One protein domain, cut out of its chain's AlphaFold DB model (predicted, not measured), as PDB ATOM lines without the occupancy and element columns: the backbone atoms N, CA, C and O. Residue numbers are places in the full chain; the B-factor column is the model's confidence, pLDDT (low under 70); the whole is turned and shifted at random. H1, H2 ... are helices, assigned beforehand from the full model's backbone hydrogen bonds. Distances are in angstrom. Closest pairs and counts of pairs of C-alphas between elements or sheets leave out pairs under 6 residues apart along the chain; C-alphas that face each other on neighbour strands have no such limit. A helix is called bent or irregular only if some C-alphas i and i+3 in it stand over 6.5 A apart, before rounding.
ATOM      1  N   TRP A 195     -53.156 -13.178  24.679       95.75
ATOM      2  CA  TRP A 195     -52.950 -13.661  23.317       95.75
ATOM      3  C   TRP A 195     -51.603 -13.190  22.761       95.75
ATOM      4  O   TRP A 195     -50.862 -13.995  22.198       95.75
ATOM      5  N   GLN A 196     -51.239 -11.918  22.964       95.12
ATOM      6  CA  GLN A 196     -49.952 -11.377  22.511       95.12
ATOM      7  C   GLN A 196     -48.769 -12.098  23.169       95.12
ATOM      8  O   GLN A 196     -47.820 -12.479  22.481       95.12
ATOM      9  N   GLN A 197     -48.839 -12.334  24.482       95.19
ATOM     10  CA  GLN A 197     -47.826 -13.096  25.216       95.19
ATOM     11  C   GLN A 197     -47.717 -14.533  24.702       95.19
ATOM     12  O   GLN A 197     -46.606 -15.019  24.489       95.19
ATOM     13  N   GLN A 198     -48.846 -15.195  24.426       95.56
ATOM     14  CA  GLN A 198     -48.855 -16.530  23.824       95.56
ATOM     15  C   GLN A 198     -48.173 -16.546  22.450       95.56
ATOM     16  O   GLN A 198     -47.408 -17.469  22.168       95.56
ATOM     17  N   GLN A 199     -48.388 -15.524  21.609       94.88
ATOM     18  CA  GLN A 199     -47.717 -15.443  20.306       94.88
ATOM     19  C   GLN A 199     -46.196 -15.286  20.458       94.88
ATOM     20  O   GLN A 199     -45.440 -15.975  19.772       94.88
ATOM     21  N   VAL A 200     -45.731 -14.430  21.375       95.25
ATOM     22  CA  VAL A 200     -44.292 -14.255  21.647       95.25
ATOM     23  C   VAL A 200     -43.677 -15.548  22.198       95.25
ATOM     24  O   VAL A 200     -42.648 -16.000  21.693       95.25
ATOM     25  N   ALA A 201     -44.332 -16.192  23.165       94.62
ATOM     26  CA  ALA A 201     -43.869 -17.446  23.756       94.62
ATOM     27  C   ALA A 201     -43.791 -18.588  22.726       94.62
ATOM     28  O   ALA A 201     -42.856 -19.395  22.758       94.62
ATOM     29  N   ALA A 202     -44.729 -18.642  21.774       92.56
ATOM     30  CA  ALA A 202     -44.703 -19.613  20.683       92.56
ATOM     31  C   ALA A 202     -43.457 -19.443  19.796       92.56
ATOM     32  O   ALA A 202     -42.818 -20.436  19.446       92.56
ATOM     33  N   TRP A 203     -43.066 -18.203  19.485       90.69
ATOM     34  CA  TRP A 203     -41.837 -17.921  18.737       90.69
ATOM     35  C   TRP A 203     -40.572 -18.232  19.523       90.69
ATOM     36  O   TRP A 203     -39.668 -18.860  18.981       90.69
ATOM     37  N   GLN A 204     -40.520 -17.868  20.803       91.00
ATOM     38  CA  GLN A 204     -39.389 -18.216  21.668       91.00
ATOM     39  C   GLN A 204     -39.205 -19.737  21.761       91.00
ATOM     40  O   GLN A 204     -38.088 -20.234  21.626       91.00
ATOM     41  N   THR A 205     -40.307 -20.483  21.889       90.44
ATOM     42  CA  THR A 205     -40.308 -21.956  21.881       90.44
ATOM     43  C   THR A 205     -39.899 -22.527  20.523       90.44
ATOM     44  O   THR A 205     -39.213 -23.545  20.453       90.44
ATOM     45  N   TYR A 206     -40.334 -21.908  19.424       86.12
ATOM     46  CA  TYR A 206     -39.917 -22.305  18.082       86.12
ATOM     47  C   TYR A 206     -38.405 -22.120  17.911       86.12
ATOM     48  O   TYR A 206     -37.714 -23.058  17.518       86.12
ATOM     49  N   TRP A 207     -37.872 -20.956  18.282       85.81
ATOM     50  CA  TRP A 207     -36.444 -20.660  18.184       85.81
ATOM     51  C   TRP A 207     -35.583 -21.526  19.097       85.81
ATOM     52  O   TRP A 207     -34.504 -21.927  18.677       85.81
ATOM     53  N   SER A 208     -36.049 -21.870  20.303       85.06
ATOM     54  CA  SER A 208     -35.294 -22.742  21.214       85.06
ATOM     55  C   SER A 208     -35.133 -24.171  20.688       85.06
ATOM     56  O   SER A 208     -34.280 -24.910  21.172       85.06
ATOM     57  N   LYS A 209     -35.974 -24.585  19.731       83.19
ATOM     58  CA  LYS A 209     -35.904 -25.898  19.072       83.19
ATOM     59  C   LYS A 209     -35.033 -25.893  17.818       83.19
ATOM     60  O   LYS A 209     -34.688 -26.969  17.338       83.19
ATOM     61  N   GLN A 210     -34.704 -24.723  17.274       74.75
ATOM     62  CA  GLN A 210     -33.834 -24.623  16.106       74.75
ATOM     63  C   GLN A 210     -32.372 -24.733  16.524       74.75
ATOM     64  O   GLN A 210     -31.949 -24.072  17.476       74.75
ATOM     65  N   LYS A 211     -31.576 -25.520  15.796       63.72
ATOM     66  CA  LYS A 211     -30.122 -25.451  15.941       63.72
ATOM     67  C   LYS A 211     -29.595 -24.236  15.175       63.72
ATOM     68  O   LYS A 211     -30.202 -23.815  14.184       63.72
ATOM     69  N   PRO A 212     -28.463 -23.660  15.603       52.84
ATOM     70  CA  PRO A 212     -27.771 -22.661  14.803       52.84
ATOM     71  C   PRO A 212     -27.484 -23.213  13.398       52.84
ATOM     72  O   PRO A 212     -26.946 -24.311  13.263       52.84
ATOM     73  N   GLY A 213     -27.909 -22.489  12.359       51.16
ATOM     74  CA  GLY A 213     -27.797 -22.919  10.960       51.16
ATOM     75  C   GLY A 213     -28.980 -23.722  10.392       51.16
ATOM     76  O   GLY A 213     -29.050 -23.856   9.176       51.16
ATOM     77  N   ASP A 214     -29.953 -24.167  11.202       53.41
ATOM     78  CA  ASP A 214     -31.158 -24.885  10.715       53.41
ATOM     79  C   ASP A 214     -32.149 -23.971   9.962       53.41
ATOM     80  O   ASP A 214     -33.158 -24.425   9.413       53.41
ATOM     81  N   GLN A 227     -48.012 -19.855  13.312       67.19
ATOM     82  CA  GLN A 227     -48.958 -19.363  12.309       67.19
ATOM     83  C   GLN A 227     -48.904 -17.837  12.157       67.19
ATOM     84  O   GLN A 227     -49.062 -17.345  11.037       67.19
ATOM     85  N   ASN A 228     -48.644 -17.111  13.244       76.19
ATOM     86  CA  ASN A 228     -48.462 -15.662  13.241       76.19
ATOM     87  C   ASN A 228     -46.989 -15.301  13.147       76.19
ATOM     88  O   ASN A 228     -46.164 -15.930  13.789       76.19
ATOM     89  N   ASP A 229     -46.669 -14.266  12.387       85.38
ATOM     90  CA  ASP A 229     -45.339 -13.699  12.242       85.38
ATOM     91  C   ASP A 229     -45.087 -12.647  13.329       85.38
ATOM     92  O   ASP A 229     -45.798 -11.641  13.421       85.38
ATOM     93  N   ILE A 230     -44.066 -12.877  14.161       90.69
ATOM     94  CA  ILE A 230     -43.743 -12.015  15.307       90.69
ATOM     95  C   ILE A 230     -43.483 -10.558  14.898       90.69
ATOM     96  O   ILE A 230     -43.737  -9.644  15.682       90.69
ATOM     97  N   ARG A 231     -43.043 -10.326  13.653       89.31
ATOM     98  CA  ARG A 231     -42.753  -8.992  13.103       89.31
ATOM     99  C   ARG A 231     -43.976  -8.084  13.064       89.31
ATOM    100  O   ARG A 231     -43.817  -6.868  13.049       89.31
ATOM    101  N   PHE A 232     -45.180  -8.655  13.037       91.12
ATOM    102  CA  PHE A 232     -46.424  -7.897  12.902       91.12
ATOM    103  C   PHE A 232     -47.148  -7.661  14.228       91.12
ATOM    104  O   PHE A 232     -48.018  -6.792  14.273       91.12
ATOM    105  N   LEU A 233     -46.762  -8.350  15.312       92.75
ATOM    106  CA  LEU A 233     -47.393  -8.187  16.631       92.75
ATOM    107  C   LEU A 233     -47.285  -6.757  17.157       92.75
ATOM    108  O   LEU A 233     -48.196  -6.276  17.827       92.75
ATOM    109  N   ASN A 234     -46.185  -6.075  16.829       89.50
ATOM    110  CA  ASN A 234     -45.987  -4.660  17.121       89.50
ATOM    111  C   ASN A 234     -46.091  -4.301  18.620       89.50
ATOM    112  O   ASN A 234     -46.589  -3.235  18.988       89.50
ATOM    113  N   THR A 235     -45.629  -5.200  19.490       93.69
ATOM    114  CA  THR A 235     -45.565  -5.010  20.946       93.69
ATOM    115  C   THR A 235     -44.120  -4.872  21.411       93.69
ATOM    116  O   THR A 235     -43.202  -5.343  20.738       93.69
ATOM    117  N   TYR A 236     -43.910  -4.272  22.586       95.88
ATOM    118  CA  TYR A 236     -42.581  -4.204  23.204       95.88
ATOM    119  C   TYR A 236     -41.970  -5.601  23.368       95.88
ATOM    120  O   TYR A 236     -40.884  -5.839  22.857       95.88
ATOM    121  N   ALA A 237     -42.713  -6.557  23.935       95.81
ATOM    122  CA  ALA A 237     -42.239  -7.929  24.130       95.81
ATOM    123  C   ALA A 237     -41.843  -8.638  22.818       95.81
ATOM    124  O   ALA A 237     -40.853  -9.368  22.777       95.81
ATOM    125  N   ALA A 238     -42.586  -8.417  21.726       95.06
ATOM    126  CA  ALA A 238     -42.243  -8.977  20.420       95.06
ATOM    127  C   ALA A 238     -40.925  -8.397  19.888       95.06
ATOM    128  O   ALA A 238     -40.085  -9.131  19.371       95.06
ATOM    129  N   VAL A 239     -40.725  -7.088  20.040       95.38
ATOM    130  CA  VAL A 239     -39.505  -6.414  19.588       95.38
ATOM    131  C   VAL A 239     -38.306  -6.741  20.478       95.38
ATOM    132  O   VAL A 239     -37.220  -6.942  19.945       95.38
ATOM    133  N   GLU A 240     -38.478  -6.885  21.791       96.06
ATOM    134  CA  GLU A 240     -37.429  -7.409  22.681       96.06
ATOM    135  C   GLU A 240     -36.999  -8.808  22.244       96.06
ATOM    136  O   GLU A 240     -35.808  -9.067  22.094       96.06
ATOM    137  N   ALA A 241     -37.956  -9.687  21.936       94.44
ATOM    138  CA  ALA A 241     -37.661 -11.024  21.434       94.44
ATOM    139  C   ALA A 241     -36.915 -10.993  20.082       94.44
ATOM    140  O   ALA A 241     -36.003 -11.793  19.866       94.44
ATOM    141  N   LEU A 242     -37.243 -10.046  19.193       92.94
ATOM    142  CA  LEU A 242     -36.485  -9.813  17.958       92.94
ATOM    143  C   LEU A 242     -35.064  -9.303  18.233       92.94
ATOM    144  O   LEU A 242     -34.127  -9.777  17.594       92.94
ATOM    145  N   ILE A 243     -34.878  -8.382  19.186       94.94
ATOM    146  CA  ILE A 243     -33.546  -7.928  19.615       94.94
ATOM    147  C   ILE A 243     -32.750  -9.118  20.150       94.94
ATOM    148  O   ILE A 243     -31.616  -9.317  19.726       94.94
ATOM    149  N   GLU A 244     -33.321  -9.963  21.011       93.06
ATOM    150  CA  GLU A 244     -32.631 -11.174  21.474       93.06
ATOM    151  C   GLU A 244     -32.213 -12.073  20.312       93.06
ATOM    152  O   GLU A 244     -31.070 -12.536  20.262       93.06
ATOM    153  N   ARG A 245     -33.104 -12.266  19.333       89.25
ATOM    154  CA  ARG A 245     -32.819 -13.103  18.167       89.25
ATOM    155  C   ARG A 245     -31.692 -12.545  17.300       89.25
ATOM    156  O   ARG A 245     -30.854 -13.322  16.852       89.25
ATOM    157  N   LEU A 246     -31.607 -11.224  17.125       88.94
ATOM    158  CA  LEU A 246     -30.506 -10.587  16.389       88.94
ATOM    159  C   LEU A 246     -29.124 -10.885  16.988       88.94
ATOM    160  O   LEU A 246     -28.146 -10.922  16.246       88.94
ATOM    161  N   GLY A 247     -29.035 -11.109  18.302       88.31
ATOM    162  CA  GLY A 247     -27.785 -11.479  18.974       88.31
ATOM    163  C   GLY A 247     -27.375 -12.937  18.742       88.31
ATOM    164  O   GLY A 247     -26.231 -13.305  18.996       88.31
ATOM    165  N   GLN A 248     -28.294 -13.774  18.256       85.31
ATOM    166  CA  GLN A 248     -28.045 -15.182  17.938       85.31
ATOM    167  C   GLN A 248     -27.718 -15.412  16.458       85.31
ATOM    168  O   GLN A 248     -27.386 -16.538  16.094       85.31
ATOM    169  N   ASP A 249     -27.793 -14.375  15.618       79.06
ATOM    170  CA  ASP A 249     -27.512 -14.477  14.186       79.06
ATOM    171  C   ASP A 249     -26.037 -14.827  13.938       79.06
ATOM    172  O   ASP A 249     -25.122 -14.119  14.368       79.06
ATOM    173  N   GLU A 250     -25.809 -15.945  13.253       76.25
ATOM    174  CA  GLU A 250     -24.471 -16.441  12.919       76.25
ATOM    175  C   GLU A 250     -24.047 -16.067  11.503       76.25
ATOM    176  O   GLU A 250     -22.898 -16.304  11.126       76.25
ATOM    177  N   PHE A 251     -24.958 -15.508  10.706       71.31
ATOM    178  CA  PHE A 251     -24.678 -15.209   9.317       71.31
ATOM    179  C   PHE A 251     -23.919 -13.883   9.196       71.31
ATOM    180  O   PHE A 251     -24.467 -12.826   9.531       71.31
ATOM    181  N   PRO A 252     -22.676 -13.902   8.674       64.25
ATOM    182  CA  PRO A 252     -22.012 -12.683   8.246       64.25
ATOM    183  C   PRO A 252     -22.835 -12.026   7.136       64.25
ATOM    184  O   PRO A 252     -23.599 -12.705   6.443       64.25
ATOM    185  N   ARG A 253     -22.672 -10.706   7.003       64.62
ATOM    186  CA  ARG A 253     -23.410  -9.733   6.168       64.62
ATOM    187  C   ARG A 253     -23.876 -10.267   4.796       64.62
ATOM    188  O   ARG A 253     -23.317  -9.947   3.751       64.62
ATOM    189  N   SER A 254     -24.917 -11.092   4.792       58.69
ATOM    190  CA  SER A 254     -25.426 -11.803   3.619       58.69
ATOM    191  C   SER A 254     -26.934 -11.645   3.541       58.69
ATOM    192  O   SER A 254     -27.604 -11.473   4.554       58.69
ATOM    193  N   SER A 255     -27.495 -11.740   2.337       50.66
ATOM    194  CA  SER A 255     -28.950 -11.733   2.129       50.66
ATOM    195  C   SER A 255     -29.672 -12.898   2.828       50.66
ATOM    196  O   SER A 255     -30.894 -12.868   2.939       50.66
ATOM    197  N   GLY A 256     -28.923 -13.893   3.318       55.75
ATOM    198  CA  GLY A 256     -29.381 -14.961   4.205       55.75
ATOM    199  C   GLY A 256     -29.095 -14.707   5.692       55.75
ATOM    200  O   GLY A 256     -29.039 -15.658   6.459       55.75
ATOM    201  N   SER A 257     -28.856 -13.470   6.129       68.31
ATOM    202  CA  SER A 257     -28.811 -13.154   7.563       68.31
ATOM    203  C   SER A 257     -30.215 -12.979   8.121       68.31
ATOM    204  O   SER A 257     -31.099 -12.388   7.488       68.31
ATOM    205  N   GLU A 258     -30.410 -13.457   9.349       71.06
ATOM    206  CA  GLU A 258     -31.685 -13.329  10.040       71.06
ATOM    207  C   GLU A 258     -32.133 -11.894  10.215       71.06
ATOM    208  O   GLU A 258     -33.322 -11.575  10.112       71.06
ATOM    209  N   ALA A 259     -31.159 -11.015  10.404       75.94
ATOM    210  CA  ALA A 259     -31.401  -9.602  10.530       75.94
ATOM    211  C   ALA A 259     -32.162  -9.017   9.336       75.94
ATOM    212  O   ALA A 259     -32.987  -8.133   9.555       75.94
ATOM    213  N   TYR A 260     -31.970  -9.513   8.107       74.25
ATOM    214  CA  TYR A 260     -32.723  -9.029   6.943       74.25
ATOM    215  C   TYR A 260     -34.195  -9.431   6.990       74.25
ATOM    216  O   TYR A 260     -35.060  -8.630   6.637       74.25
ATOM    217  N   TYR A 261     -34.498 -10.639   7.465       77.06
ATOM    218  CA  TYR A 261     -35.882 -11.084   7.599       77.06
ATOM    219  C   TYR A 261     -36.611 -10.343   8.719       77.06
ATOM    220  O   TYR A 261     -37.770  -9.969   8.547       77.06
ATOM    221  N   TRP A 262     -35.951 -10.089   9.850       83.25
ATOM    222  CA  TRP A 262     -36.564  -9.421  11.003       83.25
ATOM    223  C   TRP A 262     -36.635  -7.893  10.863       83.25
ATOM    224  O   TRP A 262     -37.531  -7.266  11.435       83.25
ATOM    225  N   ARG A 263     -35.755  -7.297  10.048       84.62
ATOM    226  CA  ARG A 263     -35.645  -5.848   9.807       84.62
ATOM    227  C   ARG A 263     -36.976  -5.142   9.513       84.62
ATOM    228  O   ARG A 263     -37.226  -4.121  10.152       84.62
ATOM    229  N   PRO A 264     -37.867  -5.653   8.642       82.69
ATOM    230  CA  PRO A 264     -39.185  -5.059   8.432       82.69
ATOM    231  C   PRO A 264     -40.011  -4.871   9.712       82.69
ATOM    232  O   PRO A 264     -40.641  -3.831   9.877       82.69
ATOM    233  N   GLY A 265     -39.984  -5.841  10.632       87.19
ATOM    234  CA  GLY A 265     -40.713  -5.748  11.902       87.19
ATOM    235  C   GLY A 265     -40.135  -4.686  12.835       87.19
ATOM    236  O   GLY A 265     -40.879  -3.954  13.479       87.19
ATOM    237  N   LEU A 266     -38.806  -4.551  12.855       91.31
ATOM    238  CA  LEU A 266     -38.111  -3.531  13.646       91.31
ATOM    239  C   LEU A 266     -38.370  -2.121  13.104       91.31
ATOM    240  O   LEU A 266     -38.685  -1.211  13.863       91.31
ATOM    241  N   ILE A 267     -38.276  -1.940  11.786       88.31
ATOM    242  CA  ILE A 267     -38.527  -0.650  11.126       88.31
ATOM    243  C   ILE A 267     -39.994  -0.235  11.268       88.31
ATOM    244  O   ILE A 267     -40.278   0.934  11.533       88.31
ATOM    245  N   GLY A 268     -40.906  -1.202  11.130       86.38
ATOM    246  CA  GLY A 268     -42.345  -1.007  11.267       86.38
ATOM    247  C   GLY A 268     -42.834  -0.773  12.693       86.38
ATOM    248  O   GLY A 268     -44.021  -0.494  12.875       86.38
ATOM    249  N   PHE A 269     -41.963  -0.843  13.701       92.19
ATOM    250  CA  PHE A 269     -42.333  -0.570  15.084       92.19
ATOM    251  C   PHE A 269     -42.527   0.943  15.328       92.19
ATOM    252  O   PHE A 269     -41.633   1.736  15.024       92.19
ATOM    253  N   PRO A 270     -43.672   1.396  15.881       88.50
ATOM    254  CA  PRO A 270     -44.014   2.812  15.971       88.50
ATOM    255  C   PRO A 270     -43.181   3.564  17.012       88.50
ATOM    256  O   PRO A 270     -42.845   4.724  16.785       88.50
ATOM    257  N   ASN A 271     -42.804   2.936  18.134       92.56
ATOM    258  CA  ASN A 271     -41.989   3.600  19.155       92.56
ATOM    259  C   ASN A 271     -40.487   3.439  18.864       92.56
ATOM    260  O   ASN A 271     -39.749   2.720  19.542       92.56
ATOM    261  N   ARG A 272     -40.042   4.137  17.818       91.50
ATOM    262  CA  ARG A 272     -38.666   4.085  17.310       91.50
ATOM    263  C   ARG A 272     -37.628   4.545  18.334       91.50
ATOM    264  O   ARG A 272     -36.552   3.959  18.401       91.50
ATOM    265  N   LEU A 273     -37.940   5.562  19.141       93.94
ATOM    266  CA  LEU A 273     -37.014   6.082  20.153       93.94
ATOM    267  C   LEU A 273     -36.734   5.041  21.241       93.94
ATOM    268  O   LEU A 273     -35.574   4.809  21.581       93.94
ATOM    269  N   TRP A 274     -37.784   4.382  21.739       97.00
ATOM    270  CA  TRP A 274     -37.629   3.282  22.688       97.00
ATOM    271  C   TRP A 274     -36.819   2.132  22.077       97.00
ATOM    272  O   TRP A 274     -35.894   1.642  22.716       97.00
ATOM    273  N   LEU A 275     -37.089   1.759  20.821       96.75
ATOM    274  CA  LEU A 275     -36.369   0.674  20.146       96.75
ATOM    275  C   LEU A 275     -34.870   0.980  19.992       96.75
ATOM    276  O   LEU A 275     -34.025   0.137  20.288       96.75
ATOM    277  N   ILE A 276     -34.525   2.209  19.595       97.38
ATOM    278  CA  ILE A 276     -33.129   2.667  19.528       97.38
ATOM    279  C   ILE A 276     -32.452   2.551  20.901       97.38
ATOM    280  O   ILE A 276     -31.305   2.106  20.977       97.38
ATOM    281  N   ALA A 277     -33.135   2.946  21.980       98.00
ATOM    282  CA  ALA A 277     -32.603   2.830  23.336       98.00
ATOM    283  C   ALA A 277     -32.396   1.359  23.737       98.00
ATOM    284  O   ALA A 277     -31.292   0.995  24.139       98.00
ATOM    285  N   ALA A 278     -33.399   0.503  23.517       98.12
ATOM    286  CA  ALA A 278     -33.339  -0.923  23.828       98.12
ATOM    287  C   ALA A 278     -32.181  -1.634  23.101       98.12
ATOM    288  O   ALA A 278     -31.426  -2.386  23.714       98.12
ATOM    289  N   MET A 279     -31.965  -1.345  21.812       98.19
ATOM    290  CA  MET A 279     -30.837  -1.905  21.054       98.19
ATOM    291  C   MET A 279     -29.478  -1.398  21.557       98.19
ATOM    292  O   MET A 279     -28.519  -2.169  21.636       98.19
ATOM    293  N   LYS A 280     -29.374  -0.117  21.938       98.31
ATOM    294  CA  LYS A 280     -28.149   0.432  22.547       98.31
ATOM    295  C   LYS A 280     -27.853  -0.186  23.907       98.31
ATOM    296  O   LYS A 280     -26.684  -0.374  24.240       98.31
ATOM    297  N   ASP A 281     -28.878  -0.507  24.683       98.19
ATOM    298  CA  ASP A 281     -28.709  -1.193  25.959       98.19
ATOM    299  C   ASP A 281     -28.335  -2.663  25.755       98.19
ATOM    300  O   ASP A 281     -27.429  -3.151  26.435       98.19
ATOM    301  N   ALA A 282     -28.888  -3.331  24.738       97.69
ATOM    302  CA  ALA A 282     -28.455  -4.670  24.344       97.69
ATOM    303  C   ALA A 282     -26.955  -4.714  23.993       97.69
ATOM    304  O   ALA A 282     -26.245  -5.603  24.469       97.69
ATOM    305  N   ILE A 283     -26.434  -3.714  23.265       98.25
ATOM    306  CA  ILE A 283     -24.991  -3.586  22.971       98.25
ATOM    307  C   ILE A 283     -24.149  -3.565  24.254       98.25
ATOM    308  O   ILE A 283     -23.050  -4.117  24.271       98.25
ATOM    309  N   LYS A 284     -24.645  -2.998  25.355       97.75
ATOM    310  CA  LYS A 284     -23.899  -2.909  26.620       97.75
ATOM    311  C   LYS A 284     -23.965  -4.183  27.466       97.75
ATOM    312  O   LYS A 284     -23.231  -4.272  28.445       97.75
ATOM    313  N   ARG A 285     -24.798  -5.173  27.144       97.75
ATOM    314  CA  ARG A 285     -24.901  -6.388  27.973       97.75
ATOM    315  C   ARG A 285     -23.649  -7.275  27.839       97.75
ATOM    316  O   ARG A 285     -23.224  -7.514  26.708       97.75
ATOM    317  N   PRO A 286     -23.034  -7.769  28.932       97.69
ATOM    318  CA  PRO A 286     -21.794  -8.564  28.883       97.69
ATOM    319  C   PRO A 286     -21.876  -9.872  28.078       97.69
ATOM    320  O   PRO A 286     -20.896 -10.309  27.476       97.69
ATOM    321  N   ASP A 287     -23.043 -10.498  28.086       96.25
ATOM    322  CA  ASP A 287     -23.359 -11.812  27.522       96.25
ATOM    323  C   ASP A 287     -24.076 -11.737  26.169       96.25
ATOM    324  O   ASP A 287     -24.246 -12.757  25.507       96.25
ATOM    325  N   TYR A 288     -24.449 -10.536  25.727       96.44
ATOM    326  CA  TYR A 288     -25.138 -10.335  24.461       96.44
ATOM    327  C   TYR A 288     -24.145 -10.135  23.301       96.44
ATOM    328  O   TYR A 288     -23.385  -9.150  23.309       96.44
ATOM    329  N   PRO A 289     -24.129 -11.023  22.291       95.75
ATOM    330  CA  PRO A 289     -23.307 -10.857  21.099       95.75
ATOM    331  C   PRO A 289     -23.808  -9.689  20.245       95.75
ATOM    332  O   PRO A 289     -24.995  -9.601  19.943       95.75
ATOM    333  N   VAL A 290     -22.912  -8.791  19.830       95.69
ATOM    334  CA  VAL A 290     -23.261  -7.720  18.886       95.69
ATOM    335  C   VAL A 290     -22.979  -8.205  17.472       95.69
ATOM    336  O   VAL A 290     -21.825  -8.461  17.140       95.69
ATOM    337  N   THR A 291     -24.029  -8.328  16.662       92.75
ATOM    338  CA  THR A 291     -23.951  -8.765  15.262       92.75
ATOM    339  C   THR A 291     -23.979  -7.575  14.306       92.75
ATOM    340  O   THR A 291     -24.484  -6.498  14.639       92.75
ATOM    341  N   GLN A 292     -23.481  -7.762  13.081       88.31
ATOM    342  CA  GLN A 292     -23.523  -6.719  12.053       88.31
ATOM    343  C   GLN A 292     -24.967  -6.331  11.713       88.31
ATOM    344  O   GLN A 292     -25.280  -5.150  11.593       88.31
ATOM    345  N   GLY A 293     -25.860  -7.319  11.641       87.00
ATOM    346  CA  GLY A 293     -27.280  -7.094  11.409       87.00
ATOM    347  C   GLY A 293     -27.928  -6.200  12.467       87.00
ATOM    348  O   GLY A 293     -28.761  -5.360  12.127       87.00
ATOM    349  N   LEU A 294     -27.525  -6.310  13.738       93.44
ATOM    350  CA  LEU A 294     -27.983  -5.397  14.784       93.44
ATOM    351  C   LEU A 294     -27.497  -3.962  14.554       93.44
ATOM    352  O   LEU A 294     -28.290  -3.029  14.690       93.44
ATOM    353  N   LEU A 295     -26.223  -3.782  14.195       93.31
ATOM    354  CA  LEU A 295     -25.644  -2.462  13.931       93.31
ATOM    355  C   LEU A 295     -26.309  -1.786  12.724       93.31
ATOM    356  O   LEU A 295     -26.758  -0.645  12.845       93.31
ATOM    357  N   ASP A 296     -26.474  -2.522  11.620       89.12
ATOM    358  CA  ASP A 296     -27.111  -2.042  10.388       89.12
ATOM    359  C   ASP A 296     -28.581  -1.626  10.652       89.12
ATOM    360  O   ASP A 296     -29.059  -0.584  10.181       89.12
ATOM    361  N   ASN A 297     -29.317  -2.410  11.454       91.12
ATOM    362  CA  ASN A 297     -30.684  -2.072  11.868       91.12
ATOM    363  C   ASN A 297     -30.725  -0.833  12.774       91.12
ATOM    364  O   ASN A 297     -31.557   0.050  12.555       91.12
ATOM    365  N   LEU A 298     -29.824  -0.725  13.754       95.31
ATOM    366  CA  LEU A 298     -29.773   0.417  14.668       95.31
ATOM    367  C   LEU A 298     -29.479   1.725  13.924       95.31
ATOM    368  O   LEU A 298     -30.177   2.720  14.133       95.31
ATOM    369  N   ALA A 299     -28.512   1.719  13.006       93.06
ATOM    370  CA  ALA A 299     -28.206   2.886  12.185       93.06
ATOM    371  C   ALA A 299     -29.364   3.261  11.253       93.06
ATOM    372  O   ALA A 299     -29.660   4.444  11.072       93.06
ATOM    373  N   THR A 300     -30.077   2.268  10.705       91.00
ATOM    374  CA  THR A 300     -31.301   2.496   9.917       91.00
ATOM    375  C   THR A 300     -32.366   3.195  10.753       91.00
ATOM    376  O   THR A 300     -32.917   4.207  10.330       91.00
ATOM    377  N   LEU A 301     -32.635   2.698  11.960       93.00
ATOM    378  CA  LEU A 301     -33.632   3.270  12.861       93.00
ATOM    379  C   LEU A 301     -33.258   4.686  13.304       93.00
ATOM    380  O   LEU A 301     -34.122   5.558  13.338       93.00
ATOM    381  N   GLN A 302     -31.983   4.948  13.598       93.62
ATOM    382  CA  GLN A 302     -31.515   6.297  13.926       93.62
ATOM    383  C   GLN A 302     -31.669   7.252  12.743       93.62
ATOM    384  O   GLN A 302     -32.177   8.357  12.926       93.62
ATOM    385  N   ALA A 303     -31.309   6.819  11.532       90.19
ATOM    386  CA  ALA A 303     -31.519   7.608  10.326       90.19
ATOM    387  C   ALA A 303     -33.005   7.922  10.120       90.19
ATOM    388  O   ALA A 303     -33.357   9.089   9.988       90.19
ATOM    389  N   LEU A 304     -33.887   6.922  10.204       87.31
ATOM    390  CA  LEU A 304     -35.337   7.124  10.106       87.31
ATOM    391  C   LEU A 304     -35.864   8.063  11.192       87.31
ATOM    392  O   LEU A 304     -36.689   8.925  10.915       87.31
ATOM    393  N   TYR A 305     -35.393   7.929  12.432       88.38
ATOM    394  CA  TYR A 305     -35.771   8.842  13.506       88.38
ATOM    395  C   TYR A 305     -35.369  10.281  13.165       88.38
ATOM    396  O   TYR A 305     -36.212  11.168  13.199       88.38
ATOM    397  N   HIS A 306     -34.125  10.525  12.758       83.19
ATOM    398  CA  HIS A 306     -33.673  11.869  12.395       83.19
ATOM    399  C   HIS A 306     -34.406  12.452  11.180       83.19
ATOM    400  O   HIS A 306     -34.700  13.643  11.159       83.19
ATOM    401  N   VAL A 307     -34.705  11.619  10.187       74.00
ATOM    402  CA  VAL A 307     -35.306  12.018   8.913       74.00
ATOM    403  C   VAL A 307     -36.804  12.309   9.046       74.00
ATOM    404  O   VAL A 307     -37.246  13.393   8.656       74.00
ATOM    405  N   SER A 308     -37.578  11.419   9.679       66.44
ATOM    406  CA  SER A 308     -39.033  11.585   9.841       66.44
ATOM    407  C   SER A 308     -39.420  12.815  10.677       66.44
ATOM    408  O   SER A 308     -40.498  13.369  10.482       66.44
ATOM    409  N   HIS A 309     -38.551  13.297  11.574       56.75
ATOM    410  CA  HIS A 309     -38.831  14.471  12.416       56.75
ATOM    411  C   HIS A 309     -38.687  15.817  11.683       56.75
ATOM    412  O   HIS A 309     -38.975  16.861  12.266       56.75
ATOM    413  N   THR A 310     -38.257  15.827  10.416       53.19
ATOM    414  CA  THR A 310     -38.065  17.076   9.652       53.19
ATOM    415  C   THR A 310     -39.290  17.510   8.840       53.19
ATOM    416  O   THR A 310     -39.308  18.628   8.324       53.19
ATOM    417  N   GLY A 311     -40.321  16.660   8.724       49.09
ATOM    418  CA  GLY A 311     -41.590  16.981   8.053       49.09
ATOM    419  C   GLY A 311     -41.487  17.275   6.547       49.09
ATOM    420  O   GLY A 311     -42.454  17.744   5.952       49.09
ATOM    421  N   LYS A 312     -40.330  17.026   5.924       50.12
ATOM    422  CA  LYS A 312     -40.086  17.193   4.484       50.12
ATOM    423  C   LYS A 312     -39.609  15.872   3.892       50.12
ATOM    424  O   LYS A 312     -38.930  15.109   4.582       50.12
ATOM    425  N   GLU A 313     -39.923  15.629   2.614       54.84
ATOM    426  CA  GLU A 313     -39.271  14.573   1.833       54.84
ATOM    427  C   GLU A 313     -37.764  14.733   1.998       54.84
ATOM    428  O   GLU A 313     -37.168  15.719   1.559       54.84
ATOM    429  N   THR A 314     -37.155  13.803   2.721       54.88
ATOM    430  CA  THR A 314     -35.724  13.878   2.948       54.88
ATOM    431  C   THR A 314     -35.037  13.325   1.715       54.88
ATOM    432  O   THR A 314     -35.304  12.180   1.339       54.88
ATOM    433  N   PRO A 315     -34.136  14.094   1.081       69.12
ATOM    434  CA  PRO A 315     -33.372  13.588  -0.043       69.12
ATOM    435  C   PRO A 315     -32.681  12.290   0.370       69.12
ATOM    436  O   PRO A 315     -32.017  12.251   1.405       69.12
ATOM    437  N   THR A 316     -32.783  11.238  -0.445       77.19
ATOM    438  CA  THR A 316     -32.182   9.918  -0.175       77.19
ATOM    439  C   THR A 316     -30.718  10.023   0.280       77.19
ATOM    440  O   THR A 316     -30.266   9.250   1.115       77.19
ATOM    441  N   ASN A 317     -29.976  11.021  -0.215       80.06
ATOM    442  CA  ASN A 317     -28.601  11.322   0.201       80.06
ATOM    443  C   ASN A 317     -28.463  11.638   1.699       80.06
ATOM    444  O   ASN A 317     -27.542  11.137   2.336       80.06
ATOM    445  N   GLN A 318     -29.363  12.445   2.260       82.94
ATOM    446  CA  GLN A 318     -29.307  12.845   3.666       82.94
ATOM    447  C   GLN A 318     -29.619  11.663   4.588       82.94
ATOM    448  O   GLN A 318     -28.945  11.500   5.601       82.94
ATOM    449  N   PHE A 319     -30.577  10.804   4.219       86.31
ATOM    450  CA  PHE A 319     -30.835   9.562   4.953       86.31
ATOM    451  C   PHE A 319     -29.571   8.704   5.058       86.31
ATOM    452  O   PHE A 319     -29.164   8.344   6.161       86.31
ATOM    453  N   TRP A 320     -28.919   8.427   3.923       85.31
ATOM    454  CA  TRP A 320     -27.718   7.590   3.902       85.31
ATOM    455  C   TRP A 320     -26.541   8.242   4.624       85.31
ATOM    456  O   TRP A 320     -25.813   7.554   5.326       85.31
ATOM    457  N   GLN A 321     -26.402   9.565   4.559       86.88
ATOM    458  CA  GLN A 321     -25.377  10.268   5.328       86.88
ATOM    459  C   GLN A 321     -25.601  10.144   6.845       86.88
ATOM    460  O   GLN A 321     -24.659   9.906   7.599       86.88
ATOM    461  N   VAL A 322     -26.843  10.289   7.322       88.25
ATOM    462  CA  VAL A 322     -27.160  10.093   8.749       88.25
ATOM    463  C   VAL A 322     -26.977   8.631   9.154       88.25
ATOM    464  O   VAL A 322     -26.500   8.364  10.257       88.25
ATOM    465  N   ASN A 323     -27.329   7.695   8.274       89.00
ATOM    466  CA  ASN A 323     -27.112   6.268   8.480       89.00
ATOM    467  C   ASN A 323     -25.615   5.959   8.664       89.00
ATOM    468  O   ASN A 323     -25.247   5.399   9.691       89.00
ATOM    469  N   GLU A 324     -24.749   6.452   7.775       87.75
ATOM    470  CA  GLU A 324     -23.289   6.292   7.875       87.75
ATOM    471  C   GLU A 324     -22.706   6.921   9.153       87.75
ATOM    472  O   GLU A 324     -21.856   6.330   9.824       87.75
ATOM    473  N   ASN A 325     -23.179   8.110   9.538       89.62
ATOM    474  CA  ASN A 325     -22.767   8.741  10.796       89.62
ATOM    475  C   ASN A 325     -23.214   7.922  12.019       89.62
ATOM    476  O   ASN A 325     -22.487   7.819  13.010       89.62
ATOM    477  N   SER A 326     -24.410   7.331  11.948       92.44
ATOM    478  CA  SER A 326     -24.957   6.473  12.999       92.44
ATOM    479  C   SER A 326     -24.179   5.162  13.107       92.44
ATOM    480  O   SER A 326     -23.875   4.747  14.223       92.44
ATOM    481  N   ASP A 327     -23.771   4.568  11.984       90.69
ATOM    482  CA  ASP A 327     -22.881   3.401  11.948       90.69
ATOM    483  C   ASP A 327     -21.575   3.675  12.697       90.69
ATOM    484  O   ASP A 327     -21.179   2.892  13.562       90.69
ATOM    485  N   ALA A 328     -20.929   4.817  12.441       91.44
ATOM    486  CA  ALA A 328     -19.691   5.185  13.129       91.44
ATOM    487  C   ALA A 328     -19.890   5.326  14.649       91.44
ATOM    488  O   ALA A 328     -19.079   4.825  15.433       91.44
ATOM    489  N   ALA A 329     -20.986   5.959  15.078       93.75
ATOM    490  CA  ALA A 329     -21.315   6.107  16.494       93.75
ATOM    491  C   ALA A 329     -21.651   4.761  17.167       93.75
ATOM    492  O   ALA A 329     -21.221   4.497  18.292       93.75
ATOM    493  N   ASN A 330     -22.383   3.880  16.481       95.69
ATOM    494  CA  ASN A 330     -22.733   2.553  16.992       95.69
ATOM    495  C   ASN A 330     -21.512   1.634  17.063       95.69
ATOM    496  O   ASN A 330     -21.361   0.876  18.025       95.69
ATOM    497  N   TRP A 331     -20.603   1.740  16.095       95.75
ATOM    498  CA  TRP A 331     -19.317   1.053  16.118       95.75
ATOM    499  C   TRP A 331     -18.476   1.496  17.325       95.75
ATOM    500  O   TRP A 331     -17.944   0.654  18.049       95.75
ATOM    501  N   GLN A 332     -18.423   2.802  17.620       95.75
ATOM    502  CA  GLN A 332     -17.743   3.332  18.810       95.75
ATOM    503  C   GLN A 332     -18.359   2.825  20.116       95.75
ATOM    504  O   GLN A 332     -17.630   2.387  21.006       95.75
ATOM    505  N   LEU A 333     -19.691   2.858  20.229       97.38
ATOM    506  CA  LEU A 333     -20.409   2.322  21.388       97.38
ATOM    507  C   LEU A 333     -20.085   0.836  21.594       97.38
ATOM    508  O   LEU A 333     -19.815   0.396  22.712       97.38
ATOM    509  N   THR A 334     -20.062   0.075  20.502       97.94
ATOM    510  CA  THR A 334     -19.749  -1.355  20.514       97.94
ATOM    511  C   THR A 334     -18.310  -1.603  20.953       97.94
ATOM    512  O   THR A 334     -18.082  -2.419  21.847       97.94
ATOM    513  N   LEU A 335     -17.346  -0.850  20.418       97.88
ATOM    514  CA  LEU A 335     -15.946  -0.921  20.837       97.88
ATOM    515  C   LEU A 335     -15.787  -0.601  22.331       97.88
ATOM    516  O   LEU A 335     -15.083  -1.320  23.035       97.88
ATOM    517  N   ALA A 336     -16.458   0.440  22.827       97.94
ATOM    518  CA  ALA A 336     -16.423   0.813  24.241       97.94
ATOM    519  C   ALA A 336     -17.023  -0.274  25.149       97.94
ATOM    520  O   ALA A 336     -16.575  -0.448  26.281       97.94
ATOM    521  N   SER A 337     -17.994  -1.042  24.646       98.12
ATOM    522  CA  SER A 337     -18.587  -2.177  25.358       98.12
ATOM    523  C   SER A 337     -17.725  -3.444  25.328       98.12
ATOM    524  O   SER A 337     -17.990  -4.370  26.086       98.12
ATOM    525  N   LEU A 338     -16.701  -3.527  24.472       98.00
ATOM    526  CA  LEU A 338     -15.929  -4.755  24.265       98.00
ATOM    527  C   LEU A 338     -15.235  -5.305  25.534       98.00
ATOM    528  O   LEU A 338     -15.268  -6.523  25.717       98.00
ATOM    529  N   PRO A 339     -14.643  -4.488  26.435       97.88
ATOM    530  CA  PRO A 339     -13.917  -5.000  27.607       97.88
ATOM    531  C   PRO A 339     -14.757  -5.835  28.582       97.88
ATOM    532  O   PRO A 339     -14.217  -6.680  29.291       97.88
ATOM    533  N   GLN A 340     -16.071  -5.613  28.623       97.44
ATOM    534  CA  GLN A 340     -17.005  -6.346  29.487       97.44
ATOM    535  C   GLN A 340     -17.600  -7.590  28.807       97.44
ATOM    536  O   GLN A 340     -18.232  -8.400  29.483       97.44
ATOM    537  N   LYS A 341     -17.403  -7.767  27.491       98.06
ATOM    538  CA  LYS A 341     -17.915  -8.927  26.751       98.06
ATOM    539  C   LYS A 341     -17.136 -10.196  27.099       98.06
ATOM    540  O   LYS A 341     -15.916 -10.153  27.274       98.06
ATOM    541  N   LYS A 342     -17.816 -11.348  27.129       94.94
ATOM    542  CA  LYS A 342     -17.202 -12.658  27.437       94.94
ATOM    543  C   LYS A 342     -17.602 -13.747  26.440       94.94
ATOM    544  O   LYS A 342     -18.660 -13.655  25.822       94.94
ATOM    545  N   GLY A 343     -16.750 -14.767  26.298       95.06
ATOM    546  CA  GLY A 343     -16.981 -15.947  25.455       95.06
ATOM    547  C   GLY A 343     -17.477 -15.602  24.048       95.06
ATOM    548  O   GLY A 343     -17.021 -14.632  23.433       95.06
ATOM    549  N   ARG A 344     -18.510 -16.320  23.595       94.50
ATOM    550  CA  ARG A 344     -19.191 -16.089  22.311       94.50
ATOM    551  C   ARG A 344     -19.593 -14.630  22.077       94.50
ATOM    552  O   ARG A 344     -19.434 -14.127  20.967       94.50
ATOM    553  N   ALA A 345     -20.086 -13.928  23.101       96.62
ATOM    554  CA  ALA A 345     -20.496 -12.533  22.954       96.62
ATOM    555  C   ALA A 345     -19.313 -11.638  22.582       96.62
ATOM    556  O   ALA A 345     -19.436 -10.778  21.710       96.62
ATOM    557  N   ARG A 346     -18.145 -11.872  23.190       97.94
ATOM    558  CA  ARG A 346     -16.903 -11.184  22.826       97.94
ATOM    559  C   ARG A 346     -16.474 -11.545  21.413       97.94
ATOM    560  O   ARG A 346     -16.155 -10.643  20.645       97.94
ATOM    561  N   ALA A 347     -16.501 -12.831  21.078       97.12
ATOM    562  CA  ALA A 347     -16.059 -13.330  19.787       97.12
ATOM    563  C   ALA A 347     -16.850 -12.710  18.626       97.12
ATOM    564  O   ALA A 347     -16.275 -12.040  17.767       97.12
ATOM    565  N   MET A 348     -18.178 -12.829  18.665       95.56
ATOM    566  CA  MET A 348     -19.068 -12.240  17.661       95.56
ATOM    567  C   MET A 348     -18.961 -10.715  17.611       95.56
ATOM    568  O   MET A 348     -18.900 -10.151  16.525       95.56
ATOM    569  N   THR A 349     -18.848 -10.042  18.764       97.44
ATOM    570  CA  THR A 349     -18.695  -8.576  18.803       97.44
ATOM    571  C   THR A 349     -17.408  -8.124  18.104       97.44
ATOM    572  O   THR A 349     -17.435  -7.171  17.329       97.44
ATOM    573  N   VAL A 350     -16.275  -8.799  18.339       97.69
ATOM    574  CA  VAL A 350     -15.017  -8.498  17.629       97.69
ATOM    575  C   VAL A 350     -15.165  -8.773  16.137       97.69
ATOM    576  O   VAL A 350     -14.744  -7.943  15.335       97.69
ATOM    577  N   HIS A 351     -15.778  -9.899  15.765       95.56
ATOM    578  CA  HIS A 351     -16.023 -10.234  14.364       95.56
ATOM    579  C   HIS A 351     -16.839  -9.140  13.660       95.56
ATOM    580  O   HIS A 351     -16.401  -8.614  12.642       95.56
ATOM    581  N   SER A 352     -17.961  -8.706  14.238       93.94
ATOM    582  CA  SER A 352     -18.786  -7.643  13.655       93.94
ATOM    583  C   SER A 352     -18.089  -6.280  13.631       93.94
ATOM    584  O   SER A 352     -18.235  -5.543  12.658       93.94
ATOM    585  N   LEU A 353     -17.261  -5.947  14.629       95.69
ATOM    586  CA  LEU A 353     -16.423  -4.742  14.574       95.69
ATOM    587  C   LEU A 353     -15.428  -4.780  13.402       95.69
ATOM    588  O   LEU A 353     -15.174  -3.729  12.812       95.69
ATOM    589  N   LEU A 354     -14.871  -5.951  13.069       94.81
ATOM    590  CA  LEU A 354     -13.981  -6.138  11.916       94.81
ATOM    591  C   LEU A 354     -14.746  -6.031  10.594       94.81
ATOM    592  O   LEU A 354     -14.342  -5.259   9.725       94.81
ATOM    593  N   GLU A 355     -15.874  -6.730  10.460       90.50
ATOM    594  CA  GLU A 355     -16.714  -6.691   9.254       90.50
ATOM    595  C   GLU A 355     -17.205  -5.281   8.931       90.50
ATOM    596  O   GLU A 355     -17.131  -4.839   7.782       90.50
ATOM    597  N   SER A 356     -17.644  -4.552   9.959       89.94
ATOM    598  CA  SER A 356     -18.009  -3.144   9.857       89.94
ATOM    599  C   SER A 356     -16.898  -2.323   9.206       89.94
ATOM    600  O   SER A 356     -17.185  -1.465   8.380       89.94
ATOM    601  N   VAL A 357     -15.626  -2.577   9.518       91.50
ATOM    602  CA  VAL A 357     -14.504  -1.842   8.914       91.50
ATOM    603  C   VAL A 357     -14.186  -2.354   7.511       91.50
ATOM    604  O   VAL A 357     -13.967  -1.541   6.618       91.50
ATOM    605  N   TRP A 358     -14.168  -3.670   7.295       89.69
ATOM    606  CA  TRP A 358     -13.763  -4.272   6.021       89.69
ATOM    607  C   TRP A 358     -14.765  -4.055   4.882       89.69
ATOM    608  O   TRP A 358     -14.342  -3.878   3.740       89.69
ATOM    609  N   PHE A 359     -16.067  -4.020   5.175       83.56
ATOM    610  CA  PHE A 359     -17.124  -4.040   4.151       83.56
ATOM    611  C   PHE A 359     -18.036  -2.817   4.167       83.56
ATOM    612  O   PHE A 359     -19.098  -2.830   3.545       83.56
ATOM    613  N   SER A 360     -17.673  -1.755   4.884       80.38
ATOM    614  CA  SER A 360     -18.435  -0.504   4.872       80.38
ATOM    615  C   SER A 360     -17.550   0.717   4.624       80.38
ATOM    616  O   SER A 360     -16.316   0.646   4.564       80.38
ATOM    617  N   ASN A 361     -18.198   1.879   4.525       80.88
ATOM    618  CA  ASN A 361     -17.518   3.167   4.454       80.88
ATOM    619  C   ASN A 361     -16.723   3.504   5.733       80.88
ATOM    620  O   ASN A 361     -15.905   4.424   5.697       80.88
ATOM    621  N   LEU A 362     -16.857   2.734   6.824       84.62
ATOM    622  CA  LEU A 362     -16.050   2.899   8.041       84.62
ATOM    623  C   LEU A 362     -14.550   2.668   7.820       84.62
ATOM    624  O   LEU A 362     -13.746   3.228   8.563       84.62
ATOM    625  N   SER A 363     -14.147   1.941   6.772       81.19
ATOM    626  CA  SER A 363     -12.740   1.859   6.335       81.19
ATOM    627  C   SER A 363     -12.103   3.232   6.064       81.19
ATOM    628  O   SER A 363     -10.883   3.391   6.184       81.19
ATOM    629  N   LYS A 364     -12.920   4.234   5.714       83.12
ATOM    630  CA  LYS A 364     -12.493   5.615   5.442       83.12
ATOM    631  C   LYS A 364     -12.394   6.458   6.715       83.12
ATOM    632  O   LYS A 364     -11.713   7.482   6.709       83.12
ATOM    633  N   ALA A 365     -13.041   6.045   7.806       84.38
ATOM    634  CA  ALA A 365     -13.027   6.778   9.065       84.38
ATOM    635  C   ALA A 365     -11.693   6.553   9.820       84.38
ATOM    636  O   ALA A 365     -11.262   5.405   9.978       84.38
ATOM    637  N   PRO A 366     -11.027   7.611  10.336       85.81
ATOM    638  CA  PRO A 366      -9.707   7.478  10.960       85.81
ATOM    639  C   PRO A 366      -9.679   6.547  12.176       85.81
ATOM    640  O   PRO A 366      -8.771   5.729  12.307       85.81
ATOM    641  N   GLN A 367     -10.668   6.654  13.065       87.88
ATOM    642  CA  GLN A 367     -10.657   5.918  14.327       87.88
ATOM    643  C   GLN A 367     -10.871   4.403  14.136       87.88
ATOM    644  O   GLN A 367     -10.037   3.657  14.653       87.88
ATOM    645  N   PRO A 368     -11.878   3.904  13.382       90.38
ATOM    646  CA  PRO A 368     -11.984   2.470  13.108       90.38
ATOM    647  C   PRO A 368     -10.721   1.888  12.469       90.38
ATOM    648  O   PRO A 368     -10.219   0.851  12.905       90.38
ATOM    649  N   LYS A 369     -10.120   2.619  11.520       88.19
ATOM    650  CA  LYS A 369      -8.854   2.233  10.889       88.19
ATOM    651  C   LYS A 369      -7.692   2.130  11.888       88.19
ATOM    652  O   LYS A 369      -6.894   1.202  11.793       88.19
ATOM    653  N   GLN A 370      -7.597   3.041  12.856       92.94
ATOM    654  CA  GLN A 370      -6.558   3.010  13.897       92.94
ATOM    655  C   GLN A 370      -6.729   1.856  14.894       92.94
ATOM    656  O   GLN A 370      -5.740   1.360  15.431       92.94
ATOM    657  N   GLN A 371      -7.963   1.421  15.158       95.06
ATOM    658  CA  GLN A 371      -8.233   0.309  16.078       95.06
ATOM    659  C   GLN A 371      -8.126  -1.062  15.404       95.06
ATOM    660  O   GLN A 371      -7.987  -2.068  16.101       95.06
ATOM    661  N   LEU A 372      -8.148  -1.116  14.069       93.44
ATOM    662  CA  LEU A 372      -8.140  -2.363  13.310       93.44
ATOM    663  C   LEU A 372      -6.995  -3.320  13.703       93.44
ATOM    664  O   LEU A 372      -7.297  -4.478  13.985       93.44
ATOM    665  N   PRO A 373      -5.720  -2.890  13.840       95.69
ATOM    666  CA  PRO A 373      -4.647  -3.799  14.255       95.69
ATOM    667  C   PRO A 373      -4.880  -4.416  15.639       95.69
ATOM    668  O   PRO A 373      -4.539  -5.575  15.868       95.69
ATOM    669  N   ARG A 374      -5.491  -3.660  16.563       96.56
ATOM    670  CA  ARG A 374      -5.816  -4.153  17.907       96.56
ATOM    671  C   ARG A 374      -6.923  -5.199  17.855       96.56
ATOM    672  O   ARG A 374      -6.799  -6.221  18.514       96.56
ATOM    673  N   LEU A 375      -7.970  -4.964  17.063       97.25
ATOM    674  CA  LEU A 375      -9.060  -5.928  16.875       97.25
ATOM    675  C   LEU A 375      -8.564  -7.212  16.202       97.25
ATOM    676  O   LEU A 375      -8.851  -8.302  16.685       97.25
ATOM    677  N   VAL A 376      -7.750  -7.087  15.150       97.44
ATOM    678  CA  VAL A 376      -7.120  -8.221  14.456       97.44
ATOM    679  C   VAL A 376      -6.276  -9.069  15.411       97.44
ATOM    680  O   VAL A 376      -6.347 -10.296  15.379       97.44
ATOM    681  N   ALA A 377      -5.512  -8.436  16.305       97.19
ATOM    682  CA  ALA A 377      -4.670  -9.145  17.266       97.19
ATOM    683  C   ALA A 377      -5.460  -9.998  18.279       97.19
ATOM    684  O   ALA A 377      -4.873 -10.907  18.872       97.19
ATOM    685  N   LEU A 378      -6.757  -9.724  18.471       97.50
ATOM    686  CA  LEU A 378      -7.644 -10.504  19.338       97.50
ATOM    687  C   LEU A 378      -8.195 -11.758  18.655       97.50
ATOM    688  O   LEU A 378      -8.577 -12.689  19.354       97.50
ATOM    689  N   VAL A 379      -8.250 -11.792  17.318       97.88
ATOM    690  CA  VAL A 379      -8.953 -12.846  16.566       97.88
ATOM    691  C   VAL A 379      -8.484 -14.263  16.920       97.88
ATOM    692  O   VAL A 379      -9.352 -15.097  17.163       97.88
ATOM    693  N   PRO A 380      -7.173 -14.569  17.030       97.81
ATOM    694  CA  PRO A 380      -6.737 -15.914  17.411       97.81
ATOM    695  C   PRO A 380      -7.291 -16.373  18.769       97.81
ATOM    696  O   PRO A 380      -7.594 -17.548  18.934       97.81
ATOM    697  N   ASP A 381      -7.455 -15.448  19.722       96.62
ATOM    698  CA  ASP A 381      -7.883 -15.761  21.093       96.62
ATOM    699  C   ASP A 381      -9.384 -16.032  21.205       96.62
ATOM    700  O   ASP A 381      -9.827 -16.681  22.146       96.62
ATOM    701  N   ILE A 382     -10.168 -15.517  20.260       96.81
ATOM    702  CA  ILE A 382     -11.627 -15.672  20.227       96.81
ATOM    703  C   ILE A 382     -12.092 -16.664  19.159       96.81
ATOM    704  O   ILE A 382     -13.291 -16.874  19.004       96.81
ATOM    705  N   PHE A 383     -11.170 -17.223  18.373       97.38
ATOM    706  CA  PHE A 383     -11.509 -17.961  17.159       97.38
ATOM    707  C   PHE A 383     -12.419 -19.163  17.446       97.38
ATOM    708  O   PHE A 383     -13.438 -19.326  16.784       97.38
ATOM    709  N   ASN A 384     -12.116 -19.943  18.483       95.75
ATOM    710  CA  ASN A 384     -12.898 -21.135  18.841       95.75
ATOM    711  C   ASN A 384     -14.231 -20.805  19.543       95.75
ATOM    712  O   ASN A 384     -15.096 -21.667  19.640       95.75
ATOM    713  N   ASP A 385     -14.424 -19.557  19.987       95.44
ATOM    714  CA  ASP A 385     -15.698 -19.069  20.535       95.44
ATOM    715  C   ASP A 385     -16.658 -18.574  19.433       95.44
ATOM    716  O   ASP A 385     -17.837 -18.306  19.696       95.44
ATOM    717  N   LEU A 386     -16.161 -18.409  18.200       94.19
ATOM    718  CA  LEU A 386     -16.983 -18.068  17.045       94.19
ATOM    719  C   LEU A 386     -17.754 -19.294  16.544       94.19
ATOM    720  O   LEU A 386     -17.209 -20.398  16.521       94.19
ATOM    721  N   PRO A 387     -18.986 -19.113  16.043       89.50
ATOM    722  CA  PRO A 387     -19.649 -20.155  15.285       89.50
ATOM    723  C   PRO A 387     -18.949 -20.453  13.955       89.50
ATOM    724  O   PRO A 387     -18.107 -19.700  13.458       89.50
ATOM    725  N   ASN A 388     -19.341 -21.577  13.358       86.62
ATOM    726  CA  ASN A 388     -18.664 -22.166  12.208       86.62
ATOM    727  C   ASN A 388     -18.549 -21.231  11.001       86.62
ATOM    728  O   ASN A 388     -17.515 -21.225  10.333       86.62
ATOM    729  N   LEU A 389     -19.605 -20.471  10.705       85.25
ATOM    730  CA  LEU A 389     -19.657 -19.633   9.512       85.25
ATOM    731  C   LEU A 389     -18.751 -18.388   9.634       85.25
ATOM    732  O   LEU A 389     -17.942 -18.183   8.730       85.25
ATOM    733  N   PRO A 390     -18.754 -17.626  10.747       90.25
ATOM    734  CA  PRO A 390     -17.742 -16.593  10.990       90.25
ATOM    735  C   PRO A 390     -16.302 -17.121  11.003       90.25
ATOM    736  O   PRO A 390     -15.409 -16.487  10.443       90.25
ATOM    737  N   GLN A 391     -16.050 -18.307  11.572       93.38
ATOM    738  CA  GLN A 391     -14.722 -18.930  11.487       93.38
ATOM    739  C   GLN A 391     -14.308 -19.177  10.031       93.38
ATOM    740  O   GLN A 391     -13.210 -18.797   9.625       93.38
ATOM    741  N   GLN A 392     -15.191 -19.783   9.234       90.19
ATOM    742  CA  GLN A 392     -14.954 -20.028   7.812       90.19
ATOM    743  C   GLN A 392     -14.672 -18.720   7.065       90.19
ATOM    744  O   GLN A 392     -13.733 -18.662   6.273       90.19
ATOM    745  N   TYR A 393     -15.432 -17.665   7.361       89.38
ATOM    746  CA  TYR A 393     -15.264 -16.349   6.756       89.38
ATOM    747  C   TYR A 393     -13.883 -15.744   7.041       89.38
ATOM    748  O   TYR A 393     -13.247 -15.207   6.136       89.38
ATOM    749  N   LEU A 394     -13.372 -15.884   8.269       94.25
ATOM    750  CA  LEU A 394     -12.024 -15.438   8.644       94.25
ATOM    751  C   LEU A 394     -10.908 -16.261   7.984       94.25
ATOM    752  O   LEU A 394      -9.838 -15.723   7.691       94.25
ATOM    753  N   LEU A 395     -11.140 -17.559   7.776       95.75
ATOM    754  CA  LEU A 395     -10.180 -18.460   7.137       95.75
ATOM    755  C   LEU A 395     -10.201 -18.388   5.611       95.75
ATOM    756  O   LEU A 395      -9.276 -18.913   4.978       95.75
ATOM    757  N   ASP A 396     -11.207 -17.760   5.011       91.31
ATOM    758  CA  ASP A 396     -11.285 -17.587   3.567       91.31
ATOM    759  C   ASP A 396     -10.113 -16.746   3.023       91.31
ATOM    760  O   ASP A 396      -9.461 -15.983   3.736       91.31
ATOM    761  N   LYS A 397      -9.785 -16.936   1.742       88.06
ATOM    762  CA  LYS A 397      -8.605 -16.375   1.069       88.06
ATOM    763  C   LYS A 397      -8.453 -14.865   1.257       88.06
ATOM    764  O   LYS A 397      -7.318 -14.402   1.419       88.06
ATOM    765  N   ASP A 398      -9.551 -14.121   1.211       88.56
ATOM    766  CA  ASP A 398      -9.506 -12.661   1.217       88.56
ATOM    767  C   ASP A 398      -9.310 -12.098   2.629       88.56
ATOM    768  O   ASP A 398      -8.491 -11.197   2.834       88.56
ATOM    769  N   ASN A 399      -9.958 -12.696   3.629       91.31
ATOM    770  CA  ASN A 399      -9.868 -12.249   5.021       91.31
ATOM    771  C   ASN A 399      -8.645 -12.807   5.744       91.31
ATOM    772  O   ASN A 399      -8.059 -12.117   6.583       91.31
ATOM    773  N   TRP A 400      -8.190 -14.005   5.372       96.31
ATOM    774  CA  TRP A 400      -7.059 -14.655   6.023       96.31
ATOM    775  C   TRP A 400      -5.801 -13.788   6.012       96.31
ATOM    776  O   TRP A 400      -5.109 -13.683   7.020       96.31
ATOM    777  N   LYS A 401      -5.529 -13.087   4.905       94.56
ATOM    778  CA  LYS A 401      -4.374 -12.179   4.792       94.56
ATOM    779  C   LYS A 401      -4.371 -11.076   5.849       94.56
ATOM    780  O   LYS A 401      -3.303 -10.593   6.209       94.56
ATOM    781  N   GLN A 402      -5.552 -10.675   6.311       94.00
ATOM    782  CA  GLN A 402      -5.725  -9.594   7.273       94.00
ATOM    783  C   GLN A 402      -5.548 -10.078   8.711       94.00
ATOM    784  O   GLN A 402      -5.101  -9.302   9.551       94.00
ATOM    785  N   VAL A 403      -5.878 -11.343   8.995       96.69
ATOM    786  CA  VAL A 403      -5.841 -11.908  10.354       96.69
ATOM    787  C   VAL A 403      -4.689 -12.876  10.604       96.69
ATOM    788  O   VAL A 403      -4.420 -13.204  11.758       96.69
ATOM    789  N   LYS A 404      -3.984 -13.317   9.556       96.81
ATOM    790  CA  LYS A 404      -2.905 -14.308   9.635       96.81
ATOM    791  C   LYS A 404      -1.921 -13.970  10.756       96.81
ATOM    792  O   LYS A 404      -1.259 -12.936  10.748       96.81
ATOM    793  N   SER A 405      -1.785 -14.900  11.696       96.81
ATOM    794  CA  SER A 405      -0.892 -14.778  12.846       96.81
ATOM    795  C   SER A 405      -0.418 -16.161  13.291       96.81
ATOM    796  O   SER A 405      -1.233 -17.083  13.316       96.81
TER     797      SER A 405
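AT A GLANCE: This is residues 195 to 214 and 227 to 405 of the 540 residues of an uncharacterized protein of bacterium (UniProt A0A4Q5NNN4). Picture the longest helix, H7, passing between two groups of helices: on one side of it an up-and-down bundle of four, H3 to H6, and on the other side H8, with H10 packed on it. H1 and H2 pack on the bundle at one extreme of the domain, while H11 and H12 meet at a corner at the opposite extreme, where H12 touches H10. The printed part has 199 residues with twelve named helices, H1 to H12 in chain order, and no named strand; its class is all helix. It is compact, with a radius of gyration of the C-alphas of 17.1 A, and spans 52 by 45 by 29 A.

HOW THE PARTS SIT: Start at H7, residues 316 to 340. It touches H6, residues 292 to 308, at a steep tilt of 46 degrees, opposite ways; look for their closest C-alphas at Ala 299 and Ser 326, 4.9 A apart. H6 and H5, residues 272 to 284, form a helical hairpin, with the C-alphas of Ile 276 and Leu 298 closest at 6.3 A. H3, residues 236 to 246, and H4, residues 258 to 267, form another, closest at the C-alphas of Leu 246 and Ala 259, 6.0 A apart. H3, H4, H5 and H6 make an up-and-down bundle, each running against the one before it in the chain. H3 and H6 are the hubs, touching five helices each, yet they only just touch each other, with 3 pairs of C-alphas within 8 A, and only at their ends. H1, residues 195 to 209, touches H3 at a shallow tilt of 14 degrees, the same way, with the C-alphas of Val 200 and Ala 238 closest at 5.8 A. H2, residues 230 to 233, touches H4, where the C-alphas of Arg 231 and Gly 265 are closest at 4.0 A. Return to H7: with residues 331 to 338 alone it touches H8, residues 343 to 358, in a hairpin, the C-alphas of Trp 331 and Leu 353 being closest at 6.7 A. H9, residues 361 to 364, touches H7 with the C-alphas of Leu 362 and Ala 328 closest at 6.7 A. H10, residues 366 to 385, touches H8, closest at the C-alphas of Asp 385 and Arg 344, 4.9 A apart. H12, residues 397 to 403, touches H10 about perpendicular, at 79 degrees, the C-alphas of Val 403 and Val 376 being closest at 5.7 A. H11, residues 388 to 395, and H12 only just touch, with 3 pairs of C-alphas within 8 A, and only at the corner, where the C-alphas of Leu 394 and Trp 400 are closest at 5.7 A. Every O i to N i+4 pair is within hydrogen-bond range in H1, H3, H6 and H11; the counts are 4 of 6 in H4, 8 of 9 in H5, 19 of 21 in H7, 11 of 12 in H8, 8 of 16 in H10 and 1 of 3 in H12, where 2 of 4 O i to N i+3 pairs are within range, and H2 and H9 are too short for an i+4 pair.

IN THESE COORDINATES: Find C-alpha 316 at (-32.182, 9.918, -0.175); from there H7 runs 37.1 A to C-alpha 340 at (-17.005, -6.346, 29.487). H10 measures 28.8 A, with a kink of 62 degrees near residue 378; H6 measures 24.1 A, H8 22.9 A and H1 21.4 A. H7 is irregular, with C-alphas 336 and 339 7.2 A apart, as is H10, with C-alphas 381 and 384 7.7 A apart; H4 is only just irregular, with C-alphas 261 and 264 6.9 A apart.

THE WHOLE: The two C-alphas farthest apart are those of Trp 195 and Ser 405, at 53.1 A. Residues 215 to 226 are not printed, and C-alphas 214 and 227 stand 18.7 A apart across this cut. Of the links that are printed whole, H3 to H4 is long, with 11 residues. The mean pLDDT of the printed part is 88.2; look for values under 70 at residues 211 to 214, 227, 252 to 257 and 308 to 315.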